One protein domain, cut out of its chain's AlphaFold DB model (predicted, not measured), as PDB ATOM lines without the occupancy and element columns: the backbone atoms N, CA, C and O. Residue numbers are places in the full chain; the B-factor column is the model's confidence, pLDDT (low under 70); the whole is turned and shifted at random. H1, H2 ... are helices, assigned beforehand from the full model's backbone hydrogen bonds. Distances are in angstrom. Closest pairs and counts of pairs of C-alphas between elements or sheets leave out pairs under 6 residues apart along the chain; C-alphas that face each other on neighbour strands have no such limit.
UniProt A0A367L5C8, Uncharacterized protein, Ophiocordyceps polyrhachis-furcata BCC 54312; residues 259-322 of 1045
ATOM      1  N   ALA A 259      38.569 -48.019  15.215       42.03
ATOM      2  CA  ALA A 259      38.613 -47.043  14.115       42.03
ATOM      3  C   ALA A 259      37.933 -45.700  14.495       42.03
ATOM      4  O   ALA A 259      36.969 -45.252  13.876       42.03
ATOM      5  N   VAL A 260      38.410 -45.060  15.567       42.09
ATOM      6  CA  VAL A 260      37.877 -43.824  16.142       42.09
ATOM      7  C   VAL A 260      38.380 -42.643  15.324       42.09
ATOM      8  O   VAL A 260      39.310 -41.945  15.712       42.09
ATOM      9  N   ALA A 261      37.709 -42.416  14.198       51.81
ATOM     10  CA  ALA A 261      37.730 -41.161  13.461       51.81
ATOM     11  C   ALA A 261      39.132 -40.607  13.147       51.81
ATOM     12  O   ALA A 261      39.501 -39.530  13.620       51.81
ATOM     13  N   LEU A 262      39.828 -41.257  12.207       55.47
ATOM     14  CA  LEU A 262      40.562 -40.456  11.225       55.47
ATOM     15  C   LEU A 262      39.557 -39.437  10.646       55.47
ATOM     16  O   LEU A 262      38.469 -39.854  10.226       55.47
ATOM     17  N   PRO A 263      39.833 -38.122  10.700       80.56
ATOM     18  CA  PRO A 263      38.903 -37.129  10.189       80.56
ATOM     19  C   PRO A 263      38.792 -37.316   8.679       80.56
ATOM     20  O   PRO A 263      39.793 -37.250   7.970       80.56
ATOM     21  N   ILE A 264      37.579 -37.567   8.187       89.25
ATOM     22  CA  ILE A 264      37.334 -37.631   6.748       89.25
ATOM     23  C   ILE A 264      37.502 -36.203   6.219       89.25
ATOM     24  O   ILE A 264      36.728 -35.330   6.629       89.25
ATOM     25  N   PRO A 265      38.501 -35.933   5.361       83.88
ATOM     26  CA  PRO A 265      38.732 -34.590   4.857       83.88
ATOM     27  C   PRO A 265      37.527 -34.132   4.033       83.88
ATOM     28  O   PRO A 265      36.885 -34.934   3.348       83.88
ATOM     29  N   PHE A 266      37.218 -32.834   4.069       93.62
ATOM     30  CA  PHE A 266      36.250 -32.265   3.137       93.62
ATOM     31  C   PHE A 266      36.925 -32.050   1.778       93.62
ATOM     32  O   PHE A 266      37.700 -31.116   1.583       93.62
ATOM     33  N   ILE A 267      36.618 -32.937   0.838       94.94
ATOM     34  CA  ILE A 267      37.124 -32.957  -0.527       94.94
ATOM     35  C   ILE A 267      35.943 -32.623  -1.436       94.94
ATOM     36  O   ILE A 267      34.974 -33.376  -1.511       94.94
ATOM     37  N   ALA A 268      36.007 -31.464  -2.093       86.31
ATOM     38  CA  ALA A 268      34.892 -30.919  -2.869       86.31
ATOM     39  C   ALA A 268      34.680 -31.602  -4.234       86.31
ATOM     40  O   ALA A 268      33.583 -31.518  -4.777       86.31
ATOM     41  N   GLN A 269      35.715 -32.247  -4.785       90.31
ATOM     42  CA  GLN A 269      35.692 -32.973  -6.062       90.31
ATOM     43  C   GLN A 269      36.579 -34.216  -5.962       90.31
ATOM     44  O   GLN A 269      37.683 -34.144  -5.418       90.31
ATOM     45  N   GLY A 270      36.093 -35.348  -6.463       91.56
ATOM     46  CA  GLY A 270      36.808 -36.621  -6.440       91.56
ATOM     47  C   GLY A 270      37.868 -36.735  -7.533       91.56
ATOM     48  O   GLY A 270      37.745 -36.145  -8.604       91.56
ATOM     49  N   THR A 271      38.903 -37.539  -7.288       88.69
ATOM     50  CA  THR A 271      39.890 -37.890  -8.326       88.69
ATOM     51  C   THR A 271      39.342 -38.859  -9.383       88.69
ATOM     52  O   THR A 271      39.843 -38.867 -10.506       88.69
ATOM     53  N   ASP A 272      38.305 -39.636  -9.054       87.06
ATOM     54  CA  ASP A 272      37.575 -40.519  -9.969       87.06
ATOM     55  C   ASP A 272      36.114 -40.699  -9.512       87.06
ATOM     56  O   ASP A 272      35.711 -41.731  -8.967       87.06
ATOM     57  N   GLU A 273      35.295 -39.675  -9.765       83.50
ATOM     58  CA  GLU A 273      33.864 -39.687  -9.429       83.50
ATOM     59  C   GLU A 273      33.060 -40.759 -10.199       83.50
ATOM     60  O   GLU A 273      31.924 -41.061  -9.833       83.50
ATOM     61  N   GLN A 274      33.635 -41.374 -11.245       85.38
ATOM     62  CA  GLN A 274      32.976 -42.425 -12.030       85.38
ATOM     63  C   GLN A 274      33.097 -43.812 -11.378       85.38
ATOM     64  O   GLN A 274      32.226 -44.657 -11.587       85.38
ATOM     65  N   SER A 275      34.110 -44.038 -10.535       85.25
ATOM     66  CA  SER A 275      34.294 -45.285  -9.770       85.25
ATOM     67  C   SER A 275      33.489 -45.344  -8.454       85.25
ATOM     68  O   SER A 275      33.630 -46.281  -7.659       85.25
ATOM     69  N   CYS A 276      32.613 -44.366  -8.207       89.88
ATOM     70  CA  CYS A 276      31.877 -44.195  -6.952       89.88
ATOM     71  C   CYS A 276      30.655 -45.114  -6.825       89.88
ATOM     72  O   CYS A 276      29.502 -44.690  -6.893       89.88
ATOM     73  N   GLY A 277      30.962 -46.392  -6.607       88.88
ATOM     74  CA  GLY A 277      30.029 -47.456  -6.226       88.88
ATOM     75  C   GLY A 277      30.703 -48.692  -5.610       88.88
ATOM     76  O   GLY A 277      30.025 -49.552  -5.052       88.88
ATOM     77  N   GLY A 278      32.036 -48.809  -5.686       89.50
ATOM     78  CA  GLY A 278      32.775 -49.931  -5.101       89.50
ATOM     79  C   GLY A 278      32.940 -49.843  -3.576       89.50
ATOM     80  O   GLY A 278      33.026 -48.754  -3.008       89.50
ATOM     81  N   SER A 279      33.094 -50.999  -2.919       86.62
ATOM     82  CA  SER A 279      33.430 -51.142  -1.484       86.62
ATOM     83  C   SER A 279      34.726 -50.436  -1.061       86.62
ATOM     84  O   SER A 279      34.949 -50.185   0.124       86.62
ATOM     85  N   ASN A 280      35.591 -50.137  -2.031       88.12
ATOM     86  CA  ASN A 280      36.909 -49.545  -1.823       88.12
ATOM     87  C   ASN A 280      36.931 -48.034  -2.121       88.12
ATOM     88  O   ASN A 280      38.008 -47.445  -2.133       88.12
ATOM     89  N   SER A 281      35.769 -47.415  -2.361       92.94
ATOM     90  CA  SER A 281      35.648 -45.961  -2.517       92.94
ATOM     91  C   SER A 281      36.060 -45.208  -1.244       92.94
ATOM     92  O   SER A 281      35.893 -45.700  -0.123       92.94
ATOM     93  N   THR A 282      36.609 -44.008  -1.428       95.00
ATOM     94  CA  THR A 282      37.029 -43.091  -0.359       95.00
ATOM     95  C   THR A 282      36.586 -41.655  -0.681       95.00
ATOM     96  O   THR A 282      36.067 -41.383  -1.768       95.00
ATOM     97  N   ALA A 283      36.781 -40.710   0.245       93.44
ATOM     98  CA  ALA A 283      36.478 -39.299  -0.015       93.44
ATOM     99  C   ALA A 283      37.391 -38.703  -1.107       93.44
ATOM    100  O   ALA A 283      36.951 -37.877  -1.903       93.44
ATOM    101  N   GLU A 284      38.636 -39.177  -1.196       93.88
ATOM    102  CA  GLU A 284      39.646 -38.761  -2.176       93.88
ATOM    103  C   GLU A 284      39.306 -39.253  -3.589       93.88
ATOM    104  O   GLU A 284      39.516 -38.529  -4.567       93.88
ATOM    105  N   SER A 285      38.752 -40.467  -3.720       95.69
ATOM    106  CA  SER A 285      38.248 -40.942  -5.012       95.69
ATOM    107  C   SER A 285      36.977 -40.200  -5.426       95.69
ATOM    108  O   SER A 285      36.841 -39.853  -6.593       95.69
ATOM    109  N   CYS A 286      36.063 -39.922  -4.489       95.00
ATOM    110  CA  CYS A 286      34.674 -39.597  -4.829       95.00
ATOM    111  C   CYS A 286      34.201 -38.159  -4.610       95.00
ATOM    112  O   CYS A 286      33.112 -37.836  -5.074       95.00
ATOM    113  N   SER A 287      34.969 -37.310  -3.925       97.00
ATOM    114  CA  SER A 287      34.451 -36.191  -3.122       97.00
ATOM    115  C   SER A 287      33.702 -36.689  -1.884       97.00
ATOM    116  O   SER A 287      33.058 -37.743  -1.885       97.00
ATOM    117  N   THR A 288      33.755 -35.911  -0.809       97.00
ATOM    118  CA  THR A 288      33.086 -36.246   0.450       97.00
ATOM    119  C   THR A 288      31.555 -36.275   0.322       97.00
ATOM    120  O   THR A 288      30.953 -37.202   0.866       97.00
ATOM    121  N   PRO A 289      30.892 -35.367  -0.432       97.12
ATOM    122  CA  PRO A 289      29.456 -35.469  -0.705       97.12
ATOM    123  C   PRO A 289      29.042 -36.787  -1.375       97.12
ATOM    124  O   PRO A 289      28.134 -37.454  -0.874       97.12
ATOM    125  N   THR A 290      29.714 -37.199  -2.459       96.69
ATOM    126  CA  THR A 290      29.377 -38.432  -3.199       96.69
ATOM    127  C   THR A 290      29.779 -39.689  -2.432       96.69
ATOM    128  O   THR A 290      29.059 -40.686  -2.486       96.69
ATOM    129  N   PHE A 291      30.886 -39.653  -1.680       97.38
ATOM    130  CA  PHE A 291      31.272 -40.728  -0.764       97.38
ATOM    131  C   PHE A 291      30.210 -40.932   0.324       97.38
ATOM    132  O   PHE A 291      29.704 -42.039   0.489       97.38
ATOM    133  N   CYS A 292      29.791 -39.862   1.011       97.75
ATOM    134  CA  CYS A 292      28.735 -39.960   2.015       97.75
ATOM    135  C   CYS A 292      27.385 -40.385   1.404       97.75
ATOM    136  O   CYS A 292      26.623 -41.084   2.065       97.75
ATOM    137  N   ALA A 293      27.088 -40.040   0.144       96.88
ATOM    138  CA  ALA A 293      25.872 -40.493  -0.538       96.88
ATOM    139  C   ALA A 293      25.800 -42.024  -0.736       96.88
ATOM    140  O   ALA A 293      24.701 -42.572  -0.793       96.88
ATOM    141  N   GLN A 294      26.937 -42.740  -0.773       96.56
ATOM    142  CA  GLN A 294      26.961 -44.210  -0.907       96.56
ATOM    143  C   GLN A 294      26.267 -44.942   0.252       96.56
ATOM    144  O   GLN A 294      25.844 -46.087   0.096       96.56
ATOM    145  N   PHE A 295      26.138 -44.291   1.412       96.31
ATOM    146  CA  PHE A 295      25.499 -44.861   2.598       96.31
ATOM    147  C   PHE A 295      23.960 -44.847   2.522       96.31
ATOM    148  O   PHE A 295      23.326 -45.624   3.231       96.31
ATOM    149  N   ASP A 296      23.370 -44.031   1.635       96.62
ATOM    150  CA  ASP A 296      21.912 -43.936   1.423       96.62
ATOM    151  C   ASP A 296      21.429 -44.685   0.162       96.62
ATOM    152  O   ASP A 296      20.225 -44.781  -0.095       96.62
ATOM    153  N   VAL A 297      22.354 -45.259  -0.619       95.06
ATOM    154  CA  VAL A 297      22.035 -46.136  -1.759       95.06
ATOM    155  C   VAL A 297      21.249 -47.362  -1.272       95.06
ATOM    156  O   VAL A 297      21.493 -47.886  -0.190       95.06
ATOM    157  N   GLN A 298      20.289 -47.833  -2.073       86.38
ATOM    158  CA  GLN A 298      19.480 -49.018  -1.773       86.38
ATOM    159  C   GLN A 298      19.794 -50.158  -2.762       86.38
ATOM    160  O   GLN A 298      19.636 -49.952  -3.968       86.38
ATOM    161  N   PRO A 299      20.183 -51.364  -2.295       89.19
ATOM    162  CA  PRO A 299      20.450 -51.723  -0.898       89.19
ATOM    163  C   PRO A 299      21.714 -51.026  -0.350       89.19
ATOM    164  O   PRO A 299      22.642 -50.775  -1.122       89.19
ATOM    165  N   PRO A 300      21.778 -50.744   0.966       87.94
ATOM    166  CA  PRO A 300      22.926 -50.082   1.579       87.94
ATOM    167  C   PRO A 300      24.208 -50.903   1.426       87.94
ATOM    168  O   PRO A 300      24.207 -52.128   1.581       87.94
ATOM    169  N   ASN A 301      25.321 -50.221   1.153       91.50
ATOM    170  CA  ASN A 301      26.627 -50.853   0.990       91.50
ATOM    171  C   ASN A 301      27.181 -51.294   2.356       91.50
ATOM    172  O   ASN A 301      27.894 -50.548   3.027       91.50
ATOM    173  N   VAL A 302      26.838 -52.521   2.765       91.44
ATOM    174  CA  VAL A 302      27.192 -53.103   4.074       91.44
ATOM    175  C   VAL A 302      28.694 -53.011   4.359       91.44
ATOM    176  O   VAL A 302      29.071 -52.646   5.467       91.44
ATOM    177  N   MET A 303      29.551 -53.213   3.349       88.12
ATOM    178  CA  MET A 303      31.010 -53.101   3.499       88.12
ATOM    179  C   MET A 303      31.457 -51.687   3.902       88.12
ATOM    180  O   MET A 303      32.397 -51.541   4.679       88.12
ATOM    181  N   LEU A 304      30.797 -50.635   3.400       92.12
ATOM    182  CA  LEU A 304      31.078 -49.257   3.819       92.12
ATOM    183  C   LEU A 304      30.532 -48.976   5.225       92.12
ATOM    184  O   LEU A 304      31.226 -48.339   6.018       92.12
ATOM    185  N   ILE A 305      29.340 -49.485   5.559       94.56
ATOM    186  CA  ILE A 305      28.742 -49.349   6.899       94.56
ATOM    187  C   ILE A 305      29.622 -50.021   7.964       94.56
ATOM    188  O   ILE A 305      29.904 -49.410   8.991       94.56
ATOM    189  N   GLU A 306      30.104 -51.240   7.719       91.38
ATOM    190  CA  GLU A 306      30.984 -51.963   8.646       91.38
ATOM    191  C   GLU A 306      32.378 -51.325   8.747       91.38
ATOM    192  O   GLU A 306      32.931 -51.231   9.843       91.38
ATOM    193  N   ARG A 307      32.935 -50.828   7.632       92.38
ATOM    194  CA  ARG A 307      34.268 -50.201   7.596       92.38
ATOM    195  C   ARG A 307      34.323 -48.821   8.257       92.38
ATOM    196  O   ARG A 307      35.346 -48.486   8.848       92.38
ATOM    197  N   TRP A 308      33.266 -48.014   8.131       94.38
ATOM    198  CA  TRP A 308      33.259 -46.603   8.557       94.38
ATOM    199  C   TRP A 308      32.270 -46.282   9.691       94.38
ATOM    200  O   TRP A 308      32.346 -45.209  10.285       94.38
ATOM    201  N   GLY A 309      31.340 -47.185  10.010       94.62
ATOM    202  CA  GLY A 309      30.382 -47.057  11.116       94.62
ATOM    203  C   GLY A 309      29.143 -46.194  10.840       94.62
ATOM    204  O   GLY A 309      28.179 -46.267  11.608       94.62
ATOM    205  N   PHE A 310      29.117 -45.402   9.763       97.06
ATOM    206  CA  PHE A 310      27.951 -44.581   9.412       97.06
ATOM    207  C   PHE A 310      26.794 -45.441   8.899       97.06
ATOM    208  O   PHE A 310      26.983 -46.314   8.061       97.06
ATOM    209  N   GLN A 311      25.582 -45.153   9.368       95.50
ATOM    210  CA  GLN A 311      24.347 -45.836   8.964       95.50
ATOM    211  C   GLN A 311      23.610 -45.128   7.809       95.50
ATOM    212  O   GLN A 311      22.566 -45.609   7.382       95.50
ATOM    213  N   ASN A 312      24.075 -43.941   7.398       96.94
ATOM    214  CA  ASN A 312      23.475 -43.080   6.369       96.94
ATOM    215  C   ASN A 312      24.393 -41.885   6.035       96.94
ATOM    216  O   ASN A 312      25.327 -41.568   6.783       96.94
ATOM    217  N   GLN A 313      24.079 -41.182   4.944       97.56
ATOM    218  CA  GLN A 313      24.760 -39.976   4.472       97.56
ATOM    219  C   GLN A 313      24.804 -38.883   5.546       97.56
ATOM    220  O   GLN A 313      25.835 -38.232   5.710       97.56
ATOM    221  N   ALA A 314      23.723 -38.700   6.310       96.94
ATOM    222  CA  ALA A 314      23.646 -37.668   7.341       96.94
ATOM    223  C   ALA A 314      24.653 -37.894   8.485       96.94
ATOM    224  O   ALA A 314      25.272 -36.937   8.943       96.94
ATOM    225  N   GLN A 315      24.883 -39.141   8.912       97.25
ATOM    226  CA  GLN A 315      25.921 -39.461   9.901       97.25
ATOM    227  C   GLN A 315      27.340 -39.245   9.357       97.25
ATOM    228  O   GLN A 315      28.197 -38.752  10.089       97.25
ATOM    229  N   CYS A 316      27.577 -39.571   8.085       98.06
ATOM    230  CA  CYS A 316      28.856 -39.322   7.417       98.06
ATOM    231  C   CYS A 316      29.148 -37.812   7.314       98.06
ATOM    232  O   CYS A 316      30.189 -37.349   7.780       98.06
ATOM    233  N   LEU A 317      28.192 -37.017   6.813       97.12
ATOM    234  CA  LEU A 317      28.332 -35.561   6.688       97.12
ATOM    235  C   LEU A 317      28.461 -34.863   8.048       97.12
ATOM    236  O   LEU A 317      29.368 -34.055   8.219       97.12
ATOM    237  N   ALA A 318      27.641 -35.223   9.042       95.62
ATOM    238  CA  ALA A 318      27.760 -34.663  10.391       95.62
ATOM    239  C   ALA A 318      29.118 -34.987  11.039       95.62
ATOM    240  O   ALA A 318      29.625 -34.207  11.846       95.62
ATOM    241  N   LYS A 319      29.743 -36.122  10.684       95.94
ATOM    242  CA  LYS A 319      31.085 -36.448  11.168       95.94
ATOM    243  C   LYS A 319      32.165 -35.593  10.501       95.94
ATOM    244  O   LYS A 319      33.071 -35.149  11.206       95.94
ATOM    245  N   VAL A 320      32.040 -35.328   9.202       95.94
ATOM    246  CA  VAL A 320      32.919 -34.425   8.435       95.94
ATOM    247  C   VAL A 320      32.812 -32.989   8.955       95.94
ATOM    248  O   VAL A 320      33.827 -32.376   9.262       95.94
ATOM    249  N   GLU A 321      31.593 -32.480   9.144       93.62
ATOM    250  CA  GLU A 321      31.327 -31.131   9.675       93.62
ATOM    251  C   GLU A 321      31.804 -30.961  11.132       93.62
ATOM    252  O   GLU A 321      32.140 -29.858  11.555       93.62
ATOM    253  N   SER A 322      31.907 -32.056  11.899       88.00
ATOM    254  CA  SER A 322      32.464 -32.044  13.262       88.00
ATOM    255  C   SER A 322      33.999 -31.995  13.342       88.00
ATOM    256  O   SER A 322      34.541 -31.936  14.449       88.00
TER     257      SER A 322
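What this domain is: This is residues 259 to 322 of the 1045 residues of an uncharacterized protein of Ophiocordyceps polyrhachis-furcata BCC 54312 (UniProt A0A367L5C8). The longest helix, H4, packs side by side with H2, short H1 lies near H2, and H3 is set off from these three. A long unnamed stretch, residues 259 to 282, loops round H1. The 64 printed residues hold four named helices, H1 to H4 in chain order, and no named strand: all helix, with 26 residues in them. The whole is compact, radius of gyration of the C-alphas 10.5 A, spanning 26 by 26 by 18 A.

Where its parts are: Find C-alpha 313 at (24.760, -39.976, 4.472); from there H4, residues 313 to 321, runs 12.2 A to C-alpha 321 at (31.327, -31.131, 9.675). H2 is residues 288 to 293, 8.4 A; H1, residues 283 to 286, 5.1 A, begins at (36.478, -39.299, -0.015); H3 is residues 302 to 308, 10.0 A.

How they stand to each other: H4 and H2 touch, closest at the C-alphas of Gln 313 and Cys 292, 4.7 A, at a shallow tilt of 19 degrees, opposite ways. H1 and H2 are close but not clearly touching; their closest C-alphas, Ala 283 and Phe 291, are 5.5 A apart. H3 is apart from H1, H2 and H4. Every O i to N i+4 pair is within hydrogen-bond range in H2, H3 and H4; H1 is too short for one.

The domain as a whole: The farthest C-alphas, Val 260 and Gln 274, are 28.6 A apart. The printed part has no cut, and no link between helices is long. Look for pLDDT under 70 at residues 259 to 262.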